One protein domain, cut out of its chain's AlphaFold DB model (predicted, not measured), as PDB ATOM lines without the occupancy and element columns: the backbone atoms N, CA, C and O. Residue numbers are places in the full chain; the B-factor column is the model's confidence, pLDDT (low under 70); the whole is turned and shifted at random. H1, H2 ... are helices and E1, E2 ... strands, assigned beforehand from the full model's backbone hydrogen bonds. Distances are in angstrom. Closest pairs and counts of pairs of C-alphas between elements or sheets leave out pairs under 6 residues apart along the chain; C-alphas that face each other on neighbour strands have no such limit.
ATOM      1  N   ASP A  24     -17.567   9.408  22.144       85.75
ATOM      2  CA  ASP A  24     -17.710  10.841  21.826       85.75
ATOM      3  C   ASP A  24     -18.401  11.643  22.940       85.75
ATOM      4  O   ASP A  24     -18.028  12.777  23.240       85.75
ATOM      5  N   SER A  25     -19.397  11.036  23.594       85.94
ATOM      6  CA  SER A  25     -20.126  11.665  24.703       85.94
ATOM      7  C   SER A  25     -19.288  11.777  25.977       85.94
ATOM      8  O   SER A  25     -19.502  12.701  26.760       85.94
ATOM      9  N   LEU A  26     -18.341  10.857  26.191       88.06
ATOM     10  CA  LEU A  26     -17.373  10.947  27.283       88.06
ATOM     11  C   LEU A  26     -16.323  12.023  26.983       88.06
ATOM     12  O   LEU A  26     -16.075  12.868  27.834       88.06
ATOM     13  N   VAL A  27     -15.773  12.034  25.765       88.62
ATOM     14  CA  VAL A  27     -14.761  13.015  25.329       88.62
ATOM     15  C   VAL A  27     -15.294  14.443  25.387       88.62
ATOM     16  O   VAL A  27     -14.575  15.356  25.772       88.62
ATOM     17  N   SER A  28     -16.572  14.634  25.055       89.56
ATOM     18  CA  SER A  28     -17.226  15.947  25.112       89.56
ATOM     19  C   SER A  28     -17.473  16.450  26.544       89.56
ATOM     20  O   SER A  28     -17.971  17.561  26.721       89.56
ATOM     21  N   ASN A  29     -17.188  15.643  27.573       91.94
ATOM     22  CA  ASN A  29     -17.311  16.029  28.973       91.94
ATOM     23  C   ASN A  29     -15.928  16.375  29.549       91.94
ATOM     24  O   ASN A  29     -15.241  15.513  30.095       91.94
ATOM     25  N   GLU A  30     -15.535  17.643  29.421       91.38
ATOM     26  CA  GLU A  30     -14.204  18.136  29.809       91.38
ATOM     27  C   GLU A  30     -13.874  17.875  31.289       91.38
ATOM     28  O   GLU A  30     -12.760  17.456  31.596       91.38
ATOM     29  N   ASP A  31     -14.845  18.032  32.195       92.56
ATOM     30  CA  ASP A  31     -14.645  17.806  33.634       92.56
ATOM     31  C   ASP A  31     -14.293  16.342  33.941       92.56
ATOM     32  O   ASP A  31     -13.345  16.057  34.676       92.56
ATOM     33  N   LEU A  32     -15.036  15.394  33.356       92.12
ATOM     34  CA  LEU A  32     -14.756  13.967  33.524       92.12
ATOM     35  C   LEU A  32     -13.445  13.575  32.851       92.12
ATOM     36  O   LEU A  32     -12.713  12.747  33.389       92.12
ATOM     37  N   MET A  33     -13.143  14.161  31.694       90.50
ATOM     38  CA  MET A  33     -11.885  13.916  31.000       90.50
ATOM     39  C   MET A  33     -10.684  14.384  31.821       90.50
ATOM     40  O   MET A  33      -9.726  13.625  31.964       90.50
ATOM     41  N   ALA A  34     -10.767  15.564  32.433       90.44
ATOM     42  CA  ALA A  34      -9.736  16.065  33.332       90.44
ATOM     43  C   ALA A  34      -9.586  15.181  34.583       90.44
ATOM     44  O   ALA A  34      -8.473  14.903  35.021       90.44
ATOM     45  N   GLU A  35     -10.687  14.700  35.168       92.50
ATOM     46  CA  GLU A  35     -10.640  13.795  36.325       92.50
ATOM     47  C   GLU A  35      -9.963  12.458  35.974       92.50
ATOM     48  O   GLU A  35      -9.102  11.975  36.711       92.50
ATOM     49  N   ILE A  36     -10.303  11.889  34.816       89.38
ATOM     50  CA  ILE A  36      -9.698  10.664  34.291       89.38
ATOM     51  C   ILE A  36      -8.202  10.861  34.000       89.38
ATOM     52  O   ILE A  36      -7.392  10.002  34.351       89.38
ATOM     53  N   GLU A  37      -7.823  11.979  33.382       88.69
ATOM     54  CA  GLU A  37      -6.426  12.320  33.105       88.69
ATOM     55  C   GLU A  37      -5.615  12.444  34.401       88.69
ATOM     56  O   GLU A  37      -4.563  11.817  34.538       88.69
ATOM     57  N   ASN A  38      -6.137  13.173  35.391       89.38
ATOM     58  CA  ASN A  38      -5.503  13.313  36.702       89.38
ATOM     59  C   ASN A  38      -5.338  11.958  37.406       89.38
ATOM     60  O   ASN A  38      -4.290  11.683  38.000       89.38
ATOM     61  N   ALA A  39      -6.349  11.089  37.326       89.06
ATOM     62  CA  ALA A  39      -6.276   9.737  37.871       89.06
ATOM     63  C   ALA A  39      -5.195   8.900  37.164       89.06
ATOM     64  O   ALA A  39      -4.412   8.219  37.829       89.06
ATOM     65  N   ALA A  40      -5.097   8.996  35.836       87.31
ATOM     66  CA  ALA A  40      -4.091   8.292  35.045       87.31
ATOM     67  C   ALA A  40      -2.661   8.755  35.365       87.31
ATOM     68  O   ALA A  40      -1.775   7.925  35.576       87.31
ATOM     69  N   GLN A  41      -2.440  10.069  35.455       84.50
ATOM     70  CA  GLN A  41      -1.150  10.645  35.842       84.50
ATOM     71  C   GLN A  41      -0.770  10.273  37.283       84.50
ATOM     72  O   GLN A  41       0.406  10.057  37.570       84.50
ATOM     73  N   SER A  42      -1.752  10.145  38.180       86.19
ATOM     74  CA  SER A  42      -1.518   9.707  39.562       86.19
ATOM     75  C   SER A  42      -1.101   8.234  39.649       86.19
ATOM     76  O   SER A  42      -0.255   7.888  40.470       86.19
ATOM     77  N   GLU A  43      -1.670   7.368  38.805       83.06
ATOM     78  CA  GLU A  43      -1.309   5.944  38.727       83.06
ATOM     79  C   GLU A  43       0.043   5.725  38.035       83.06
ATOM     80  O   GLU A  43       0.816   4.855  38.441       83.06
ATOM     81  N   ASN A  44       0.342   6.493  36.981       80.12
ATOM     82  CA  ASN A  44       1.571   6.341  36.208       80.12
ATOM     83  C   ASN A  44       2.096   7.692  35.670       80.12
ATOM     84  O   ASN A  44       1.858   8.038  34.507       80.12
ATOM     85  N   PRO A  45       2.869   8.439  36.481       72.94
ATOM     86  CA  PRO A  45       3.309   9.799  36.151       72.94
ATOM     87  C   PRO A  45       4.368   9.880  35.039       72.94
ATOM     88  O   PRO A  45       4.677  10.970  34.570       72.94
ATOM     89  N   ASN A  46       4.938   8.748  34.603       68.19
ATOM     90  CA  ASN A  46       6.019   8.694  33.606       68.19
ATOM     91  C   ASN A  46       5.550   8.177  32.235       68.19
ATOM     92  O   ASN A  46       6.353   7.647  31.461       68.19
ATOM     93  N   SER A  47       4.254   8.259  31.935       60.22
ATOM     94  CA  SER A  47       3.708   7.659  30.720       60.22
ATOM     95  C   SER A  47       4.156   8.415  29.454       60.22
ATOM     96  O   SER A  47       3.847   9.581  29.221       60.22
ATOM     97  N   GLY A  48       4.953   7.732  28.625       62.34
ATOM     98  CA  GLY A  48       5.185   8.097  27.224       62.34
ATOM     99  C   GLY A  48       3.985   7.713  26.345       62.34
ATOM    100  O   GLY A  48       2.857   7.710  26.819       62.34
ATOM    101  N   MET A  49       4.233   7.316  25.085       64.56
ATOM    102  CA  MET A  49       3.234   6.710  24.172       64.56
ATOM    103  C   MET A  49       2.785   5.313  24.624       64.56
ATOM    104  O   MET A  49       2.970   4.332  23.904       64.56
ATOM    105  N   ILE A  50       2.262   5.189  25.840       73.56
ATOM    106  CA  ILE A  50       1.815   3.914  26.395       73.56
ATOM    107  C   ILE A  50       0.305   4.003  26.623       73.56
ATOM    108  O   ILE A  50      -0.130   4.878  27.372       73.56
ATOM    109  N   PRO A  51      -0.500   3.127  25.998       79.00
ATOM    110  CA  PRO A  51      -1.898   2.987  26.371       79.00
ATOM    111  C   PRO A  51      -1.990   2.449  27.804       79.00
ATOM    112  O   PRO A  51      -1.370   1.441  28.144       79.00
ATOM    113  N   LEU A  52      -2.759   3.131  28.646       81.31
ATOM    114  CA  LEU A  52      -3.008   2.765  30.034       81.31
ATOM    115  C   LEU A  52      -4.447   2.289  30.183       81.31
ATOM    116  O   LEU A  52      -5.377   3.045  29.914       81.31
ATOM    117  N   ALA A  53      -4.620   1.046  30.630       86.31
ATOM    118  CA  ALA A  53      -5.916   0.533  31.047       86.31
ATOM    119  C   ALA A  53      -6.194   0.971  32.491       86.31
ATOM    120  O   ALA A  53      -5.422   0.670  33.401       86.31
ATOM    121  N   LEU A  54      -7.298   1.681  32.688       87.31
ATOM    122  CA  LEU A  54      -7.735   2.224  33.965       87.31
ATOM    123  C   LEU A  54      -8.973   1.476  34.445       87.31
ATOM    124  O   LEU A  54     -10.026   1.566  33.816       87.31
ATOM    125  N   ASP A  55      -8.864   0.770  35.566       90.38
ATOM    126  CA  ASP A  55     -10.001   0.117  36.220       90.38
ATOM    127  C   ASP A  55     -10.816   1.157  37.007       90.38
ATOM    128  O   ASP A  55     -10.361   1.679  38.027       90.38
ATOM    129  N   LEU A  56     -12.040   1.454  36.560       90.44
ATOM    130  CA  LEU A  56     -12.904   2.454  37.198       90.44
ATOM    131  C   LEU A  56     -13.250   2.095  38.650       90.44
ATOM    132  O   LEU A  56     -13.423   2.991  39.482       90.44
ATOM    133  N   GLY A  57     -13.370   0.803  38.958       91.50
ATOM    134  CA  GLY A  57     -13.577   0.306  40.316       91.50
ATOM    135  C   GLY A  57     -12.366   0.604  41.190       91.50
ATOM    136  O   GLY A  57     -12.506   1.277  42.214       91.50
ATOM    137  N   SER A  58     -11.176   0.207  40.739       92.62
ATOM    138  CA  SER A  58      -9.921   0.462  41.455       92.62
ATOM    139  C   SER A  58      -9.660   1.959  41.652       92.62
ATOM    140  O   SER A  58      -9.324   2.387  42.758       92.62
ATOM    141  N   LEU A  59      -9.882   2.787  40.625       92.69
ATOM    142  CA  LEU A  59      -9.734   4.243  40.724       92.69
ATOM    143  C   LEU A  59     -10.693   4.852  41.754       92.69
ATOM    144  O   LEU A  59     -10.315   5.754  42.506       92.69
ATOM    145  N   THR A  60     -11.922   4.341  41.826       93.75
ATOM    146  CA  THR A  60     -12.910   4.769  42.821       93.75
ATOM    147  C   THR A  60     -12.498   4.355  44.238       93.75
ATOM    148  O   THR A  60     -12.612   5.149  45.173       93.75
ATOM    149  N   GLU A  61     -12.005   3.127  44.420       94.81
ATOM    150  CA  GLU A  61     -11.515   2.621  45.712       94.81
ATOM    151  C   GLU A  61     -10.315   3.424  46.224       94.81
ATOM    152  O   GLU A  61     -10.263   3.792  47.401       94.81
ATOM    153  N   LYS A  62      -9.398   3.773  45.318       93.31
ATOM    154  CA  LYS A  62      -8.244   4.643  45.582       93.31
ATOM    155  C   LYS A  62      -8.619   6.121  45.740       93.31
ATOM    156  O   LYS A  62      -7.754   6.921  46.085       93.31
ATOM    157  N   LYS A  63      -9.893   6.487  45.535       93.69
ATOM    158  CA  LYS A  63     -10.413   7.869  45.570       93.69
ATOM    159  C   LYS A  63      -9.743   8.803  44.554       93.69
ATOM    160  O   LYS A  63      -9.679  10.006  44.784       93.69
ATOM    161  N   LEU A  64      -9.250   8.243  43.454       91.56
ATOM    162  CA  LEU A  64      -8.696   9.004  42.335       91.56
ATOM    163  C   LEU A  64      -9.802   9.569  41.443       91.56
ATOM    164  O   LEU A  64      -9.624  10.628  40.856       91.56
ATOM    165  N   ILE A  65     -10.951   8.889  41.402       92.88
ATOM    166  CA  ILE A  65     -12.193   9.407  40.826       92.88
ATOM    167  C   ILE A  65     -13.351   9.217  41.806       92.88
ATOM    168  O   ILE A  65     -13.332   8.320  42.661       92.88
ATOM    169  N   SER A  66     -14.394  10.032  41.687       94.62
ATOM    170  CA  SER A  66     -15.588   9.888  42.520       94.62
ATOM    171  C   SER A  66     -16.507   8.750  42.041       94.62
ATOM    172  O   SER A  66     -16.610   8.454  40.850       94.62
ATOM    173  N   LYS A  67     -17.279   8.150  42.964       93.19
ATOM    174  CA  LYS A  67     -18.340   7.175  42.619       93.19
ATOM    175  C   LYS A  67     -19.369   7.754  41.640       93.19
ATOM    176  O   LYS A  67     -19.893   7.033  40.794       93.19
ATOM    177  N   ALA A  68     -19.677   9.045  41.776       94.88
ATOM    178  CA  ALA A  68     -20.611   9.740  40.899       94.88
ATOM    179  C   ALA A  68     -20.029   9.890  39.487       94.88
ATOM    180  O   ALA A  68     -20.724   9.600  38.514       94.88
ATOM    181  N   SER A  69     -18.747  10.243  39.387       94.62
ATOM    182  CA  SER A  69     -18.006  10.340  38.129       94.62
ATOM    183  C   SER A  69     -17.937   8.987  37.429       94.62
ATOM    184  O   SER A  69     -18.360   8.881  36.283       94.62
ATOM    185  N   ALA A  70     -17.554   7.916  38.134       91.94
ATOM    186  CA  ALA A  70     -17.549   6.556  37.585       91.94
ATOM    187  C   ALA A  70     -18.933   6.125  37.052       91.94
ATOM    188  O   ALA A  70     -19.044   5.544  35.971       91.94
ATOM    189  N   SER A  71     -20.006   6.455  37.776       91.62
ATOM    190  CA  SER A  71     -21.385   6.204  37.332       91.62
ATOM    191  C   SER A  71     -21.756   7.027  36.092       91.62
ATOM    192  O   SER A  71     -22.368   6.516  35.149       91.62
ATOM    193  N   LYS A  72     -21.345   8.297  36.043       92.88
ATOM    194  CA  LYS A  72     -21.600   9.172  34.898       92.88
ATOM    195  C   LYS A  72     -20.844   8.706  33.654       92.88
ATOM    196  O   LYS A  72     -21.442   8.667  32.585       92.88
ATOM    197  N   ILE A  73     -19.593   8.278  33.802       91.19
ATOM    198  CA  ILE A  73     -18.781   7.678  32.736       91.19
ATOM    199  C   ILE A  73     -19.486   6.439  32.157       91.19
ATOM    200  O   ILE A  73     -19.677   6.353  30.944       91.19
ATOM    201  N   ARG A  74     -19.964   5.513  33.002       89.62
ATOM    202  CA  ARG A  74     -20.771   4.347  32.572       89.62
ATOM    203  C   ARG A  74     -22.018   4.752  31.786       89.62
ATOM    204  O   ARG A  74     -22.337   4.161  30.757       89.62
ATOM    205  N   SER A  75     -22.715   5.785  32.259       88.81
ATOM    206  CA  SER A  75     -23.915   6.300  31.596       88.81
ATOM    207  C   SER A  75     -23.618   6.938  30.238       88.81
ATOM    208  O   SER A  75     -24.425   6.775  29.328       88.81
ATOM    209  N   LEU A  76     -22.512   7.675  30.097       89.12
ATOM    210  CA  LEU A  76     -22.152   8.359  28.849       89.12
ATOM    211  C   LEU A  76     -21.664   7.386  27.778       89.12
ATOM    212  O   LEU A  76     -21.921   7.592  26.600       89.12
ATOM    213  N   THR A  77     -21.001   6.312  28.195       87.31
ATOM    214  CA  THR A  77     -20.397   5.315  27.303       87.31
ATOM    215  C   THR A  77     -21.384   4.245  26.833       87.31
ATOM    216  O   THR A  77     -21.004   3.370  26.061       87.31
ATOM    217  N   ASN A  78     -22.648   4.297  27.273       84.94
ATOM    218  CA  ASN A  78     -23.659   3.255  27.045       84.94
ATOM    219  C   ASN A  78     -23.182   1.845  27.462       84.94
ATOM    220  O   ASN A  78     -23.588   0.830  26.900       84.94
ATOM    221  N   CYS A  79     -22.306   1.790  28.465       83.81
ATOM    222  CA  CYS A  79     -21.662   0.581  28.945       83.81
ATOM    223  C   CYS A  79     -21.978   0.419  30.437       83.81
ATOM    224  O   CYS A  79     -21.273   0.931  31.310       83.81
ATOM    225  N   LYS A  80     -23.104  -0.255  30.736       77.69
ATOM    226  CA  LYS A  80     -23.665  -0.365  32.101       77.69
ATOM    227  C   LYS A  80     -22.638  -0.864  33.116       77.69
ATOM    228  O   LYS A  80     -22.499  -0.271  34.186       77.69
ATOM    229  N   ASN A  81     -21.899  -1.904  32.747       82.75
ATOM    230  CA  ASN A  81     -20.887  -2.526  33.590       82.75
ATOM    231  C   ASN A  81     -19.476  -2.183  33.097       82.75
ATOM    232  O   ASN A  81     -18.634  -3.070  33.000       82.75
ATOM    233  N   LEU A  82     -19.217  -0.907  32.771       88.25
ATOM    234  CA  LEU A  82     -17.871  -0.467  32.403       88.25
ATOM    235  C   LEU A  82     -16.896  -0.714  33.558       88.25
ATOM    236  O   LEU A  82     -16.985  -0.052  34.605       88.25
ATOM    237  N   SER A  83     -15.983  -1.661  33.354       88.69
ATOM    238  CA  SER A  83     -14.922  -2.003  34.302       88.69
ATOM    239  C   SER A  83     -13.660  -1.175  34.076       88.69
ATOM    240  O   SER A  83     -13.006  -0.814  35.050       88.69
ATOM    241  N   GLY A  84     -13.357  -0.777  32.836       90.12
ATOM    242  CA  GLY A  84     -12.188   0.054  32.570       90.12
ATOM    243  C   GLY A  84     -12.095   0.696  31.190       90.12
ATOM    244  O   GLY A  84     -12.779   0.297  30.246       90.12
ATOM    245  N   ILE A  85     -11.227   1.702  31.092       89.81
ATOM    246  CA  ILE A  85     -11.000   2.545  29.907       89.81
ATOM    247  C   ILE A  85      -9.519   2.505  29.549       89.81
ATOM    248  O   ILE A  85      -8.671   2.565  30.433       89.81
ATOM    249  N   GLU A  86      -9.203   2.427  28.263       89.56
ATOM    250  CA  GLU A  86      -7.841   2.554  27.753       89.56
ATOM    251  C   GLU A  86      -7.581   3.986  27.297       89.56
ATOM    252  O   GLU A  86      -8.367   4.549  26.534       89.56
ATOM    253  N   ILE A  87      -6.471   4.572  27.741       87.75
ATOM    254  CA  ILE A  87      -6.107   5.955  27.420       87.75
ATOM    255  C   ILE A  87      -4.661   6.012  26.960       87.75
ATOM    256  O   ILE A  87      -3.761   5.543  27.652       87.75
ATOM    257  N   GLY A  88      -4.435   6.578  25.779       86.62
ATOM    258  CA  GLY A  88      -3.108   6.817  25.230       86.62
ATOM    259  C   GLY A  88      -2.632   8.229  25.537       86.62
ATOM    260  O   GLY A  88      -3.338   9.190  25.237       86.62
ATOM    261  N   PHE A  89      -1.414   8.351  26.061       82.88
ATOM    262  CA  PHE A  89      -0.759   9.634  26.304       82.88
ATOM    263  C   PHE A  89       0.337   9.903  25.272       82.88
ATOM    264  O   PHE A  89       1.043   8.994  24.850       82.88
ATOM    265  N   LEU A  90       0.522  11.156  24.872       82.31
ATOM    266  CA  LEU A  90       1.694  11.606  24.126       82.31
ATOM    267  C   LEU A  90       2.134  12.943  24.698       82.31
ATOM    268  O   LEU A  90       1.391  13.913  24.655       82.31
ATOM    269  N   ARG A  91       3.370  13.004  25.209       79.56
ATOM    270  CA  ARG A  91       3.943  14.236  25.784       79.56
ATOM    271  C   ARG A  91       3.061  14.859  26.882       79.56
ATOM    272  O   ARG A  91       3.023  16.074  27.013       79.56
ATOM    273  N   GLY A  92       2.392  14.018  27.670       74.56
ATOM    274  CA  GLY A  92       1.502  14.446  28.750       74.56
ATOM    275  C   GLY A  92       0.061  14.725  28.325       74.56
ATOM    276  O   GLY A  92      -0.760  14.941  29.200       74.56
ATOM    277  N   GLU A  93      -0.268  14.669  27.032       79.44
ATOM    278  CA  GLU A  93      -1.626  14.913  26.529       79.44
ATOM    279  C   GLU A  93      -2.335  13.608  26.157       79.44
ATOM    280  O   GLU A  93      -1.715  12.677  25.631       79.44
ATOM    281  N   VAL A  94      -3.651  13.544  26.376       82.38
ATOM    282  CA  VAL A  94      -4.489  12.433  25.906       82.38
ATOM    283  C   VAL A  94      -4.584  12.466  24.375       82.38
ATOM    284  O   VAL A  94      -5.026  13.445  23.785       82.38
ATOM    285  N   THR A  95      -4.203  11.372  23.717       86.00
ATOM    286  CA  THR A  95      -4.236  11.228  22.244       86.00
ATOM    287  C   THR A  95      -5.220  10.186  21.752       86.00
ATOM    288  O   THR A  95      -5.631  10.210  20.592       86.00
ATOM    289  N   HIS A  96      -5.587   9.248  22.617       86.69
ATOM    290  CA  HIS A  96      -6.490   8.170  22.274       86.69
ATOM    291  C   HIS A  96      -7.280   7.750  23.500       86.69
ATOM    292  O   HIS A  96      -6.738   7.707  24.603       86.69
ATOM    293  N   ILE A  97      -8.544   7.409  23.288       87.62
ATOM    294  CA  ILE A  97      -9.401   6.805  24.298       87.62
ATOM    295  C   ILE A  97     -10.125   5.658  23.624       87.62
ATOM    296  O   ILE A  97     -10.702   5.831  22.549       87.62
ATOM    297  N   ASN A  98     -10.092   4.502  24.267       88.25
ATOM    298  CA  ASN A  98     -10.776   3.312  23.816       88.25
ATOM    299  C   ASN A  98     -11.478   2.627  24.981       88.25
ATOM    300  O   ASN A  98     -11.027   2.651  26.125       88.25
ATOM    301  N   ILE A  99     -12.598   1.988  24.674       87.44
ATOM    302  CA  ILE A  99     -13.289   1.102  25.597       87.44
ATOM    303  C   ILE A  99     -13.384  -0.242  24.897       87.44
ATOM    304  O   ILE A  99     -14.181  -0.418  23.975       87.44
ATOM    305  N   SER A 100     -12.561  -1.193  25.341       82.94
ATOM    306  CA  SER A 100     -12.661  -2.563  24.854       82.94
ATOM    307  C   SER A 100     -14.062  -3.112  25.158       82.94
ATOM    308  O   SER A 100     -14.525  -2.981  26.294       82.94
ATOM    309  N   PRO A 101     -14.727  -3.794  24.207       80.00
ATOM    310  CA  PRO A 101     -15.997  -4.464  24.468       80.00
ATOM    311  C   PRO A 101     -15.939  -5.451  25.640       80.00
ATOM    312  O   PRO A 101     -16.943  -5.641  26.311       80.00
ATOM    313  N   SER A 102     -14.771  -6.042  25.931       81.19
ATOM    314  CA  SER A 102     -14.579  -6.924  27.095       81.19
ATOM    315  C   SER A 102     -14.743  -6.207  28.436       81.19
ATOM    316  O   SER A 102     -15.002  -6.854  29.444       81.19
ATOM    317  N   ASN A 103     -14.587  -4.882  28.451       82.94
ATOM    318  CA  ASN A 103     -14.797  -4.055  29.634       82.94
ATOM    319  C   ASN A 103     -16.262  -3.637  29.777       82.94
ATOM    320  O   ASN A 103     -16.597  -2.938  30.726       82.94
ATOM    321  N   CYS A 104     -17.118  -4.043  28.837       83.75
ATOM    322  CA  CYS A 104     -18.543  -3.789  28.826       83.75
ATOM    323  C   CYS A 104     -19.303  -5.102  28.923       83.75
ATOM    324  O   CYS A 104     -19.568  -5.751  27.912       83.75
ATOM    325  N   GLU A 105     -19.733  -5.478  30.126       72.50
ATOM    326  CA  GLU A 105     -20.803  -6.467  30.204       72.50
ATOM    327  C   GLU A 105     -22.104  -5.778  29.780       72.50
ATOM    328  O   GLU A 105     -22.646  -4.905  30.471       72.50
ATOM    329  N   TYR A 106     -22.588  -6.144  28.598       58.41
ATOM    330  CA  TYR A 106     -23.943  -5.829  28.183       58.41
ATOM    331  C   TYR A 106     -24.859  -6.713  29.026       58.41
ATOM    332  O   TYR A 106     -24.962  -7.910  28.776       58.41
TER     333      TYR A 106
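AT A GLANCE: This is residues 24 to 106 of the 108 residues of an uncharacterized protein of Rheinheimera sp (UniProt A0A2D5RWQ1). Picture a small, strongly twisted sheet of three strands with the helix H2 laid across one face; beyond the end of the sheet where E1 stops and E2 starts, H3 and H4 fold back on each other as a helical hairpin. The short H1 sits at the corner between the start of H2 and the end of H4. The 83 printed residues have four named helices and three named strands, in the order H1 H2 E1 H3 H4 E2 E3, and the class is mixed, helices and strands. The sheet has the order E1 - E2 - E3, all antiparallel. The whole is compact, with a radius of gyration of the C-alphas of 11.7 A and spans of 33 by 23 by 22 A.

IN THESE COORDINATES: Find C-alpha 24 at (-17.710, 10.841, 21.826), where H1, residues 24 to 27, begins. H2 takes residues 30 to 43, 19.9 A from first to last C-alpha. E1, residues 51 to 55, covers 13.1 A, and H3, residues 56 to 61, follows at once from C-alpha 56 at (-12.904, 2.454, 37.198). H4, residues 67 to 76, is 14.3 A long. E2, residues 84 to 90, is 19.9 A long, and E3, residues 93 to 98, runs 15.0 A to C-alpha 98 at (-10.776, 3.312, 23.816).

HOW THE PARTS SIT: Start at the sheet, strongly twisted but only just, with C-alphas up to 4.4 A off its best plane. Between E1 and E2 look at N 52 and O 87, 2.8 A apart, within hydrogen-bond range. In the hairpin of E2 and E3, N 88 and O 96 are 2.8 A apart, also within range. H2 is on the sheet at a height of 7.5 A, over E2, and runs across the strands at 83 degrees to E2 on the local plane: two layers, helices on one face of a sheet. H3 only grazes the sheet, with residues 56 to 61. H3 and H4, a hairpin, touch at a shallow tilt of 8 degrees, opposite ways; their closest C-alphas, of Thr 60 and Lys 67, are 5.9 A apart. H1 and H4 only just touch, with 3 pairs of C-alphas within 8 A, the closest being Leu 26 and Leu 76 at 5.7 A. H1 and H2 only just touch, with 3 such pairs and only at the corner; the C-alphas of Val 27 and Met 33, 6.4 A apart, are closest. E1 and H4 are apart. In H2, H3 and H4 every O i to N i+4 pair is within hydrogen-bond range; H1 is too short for such a pair.

THE WHOLE: The two C-alphas farthest apart, of Arg 91 and Tyr 106, are 34.4 A from each other. The printed part has no cut, and no link is long. Near its end, residues 104 to 105 pair antiparallel with residues 81 to 82. Mean pLDDT of the printed part is 85.8; look for values under 70 at residues 46 to 49 and residue 106.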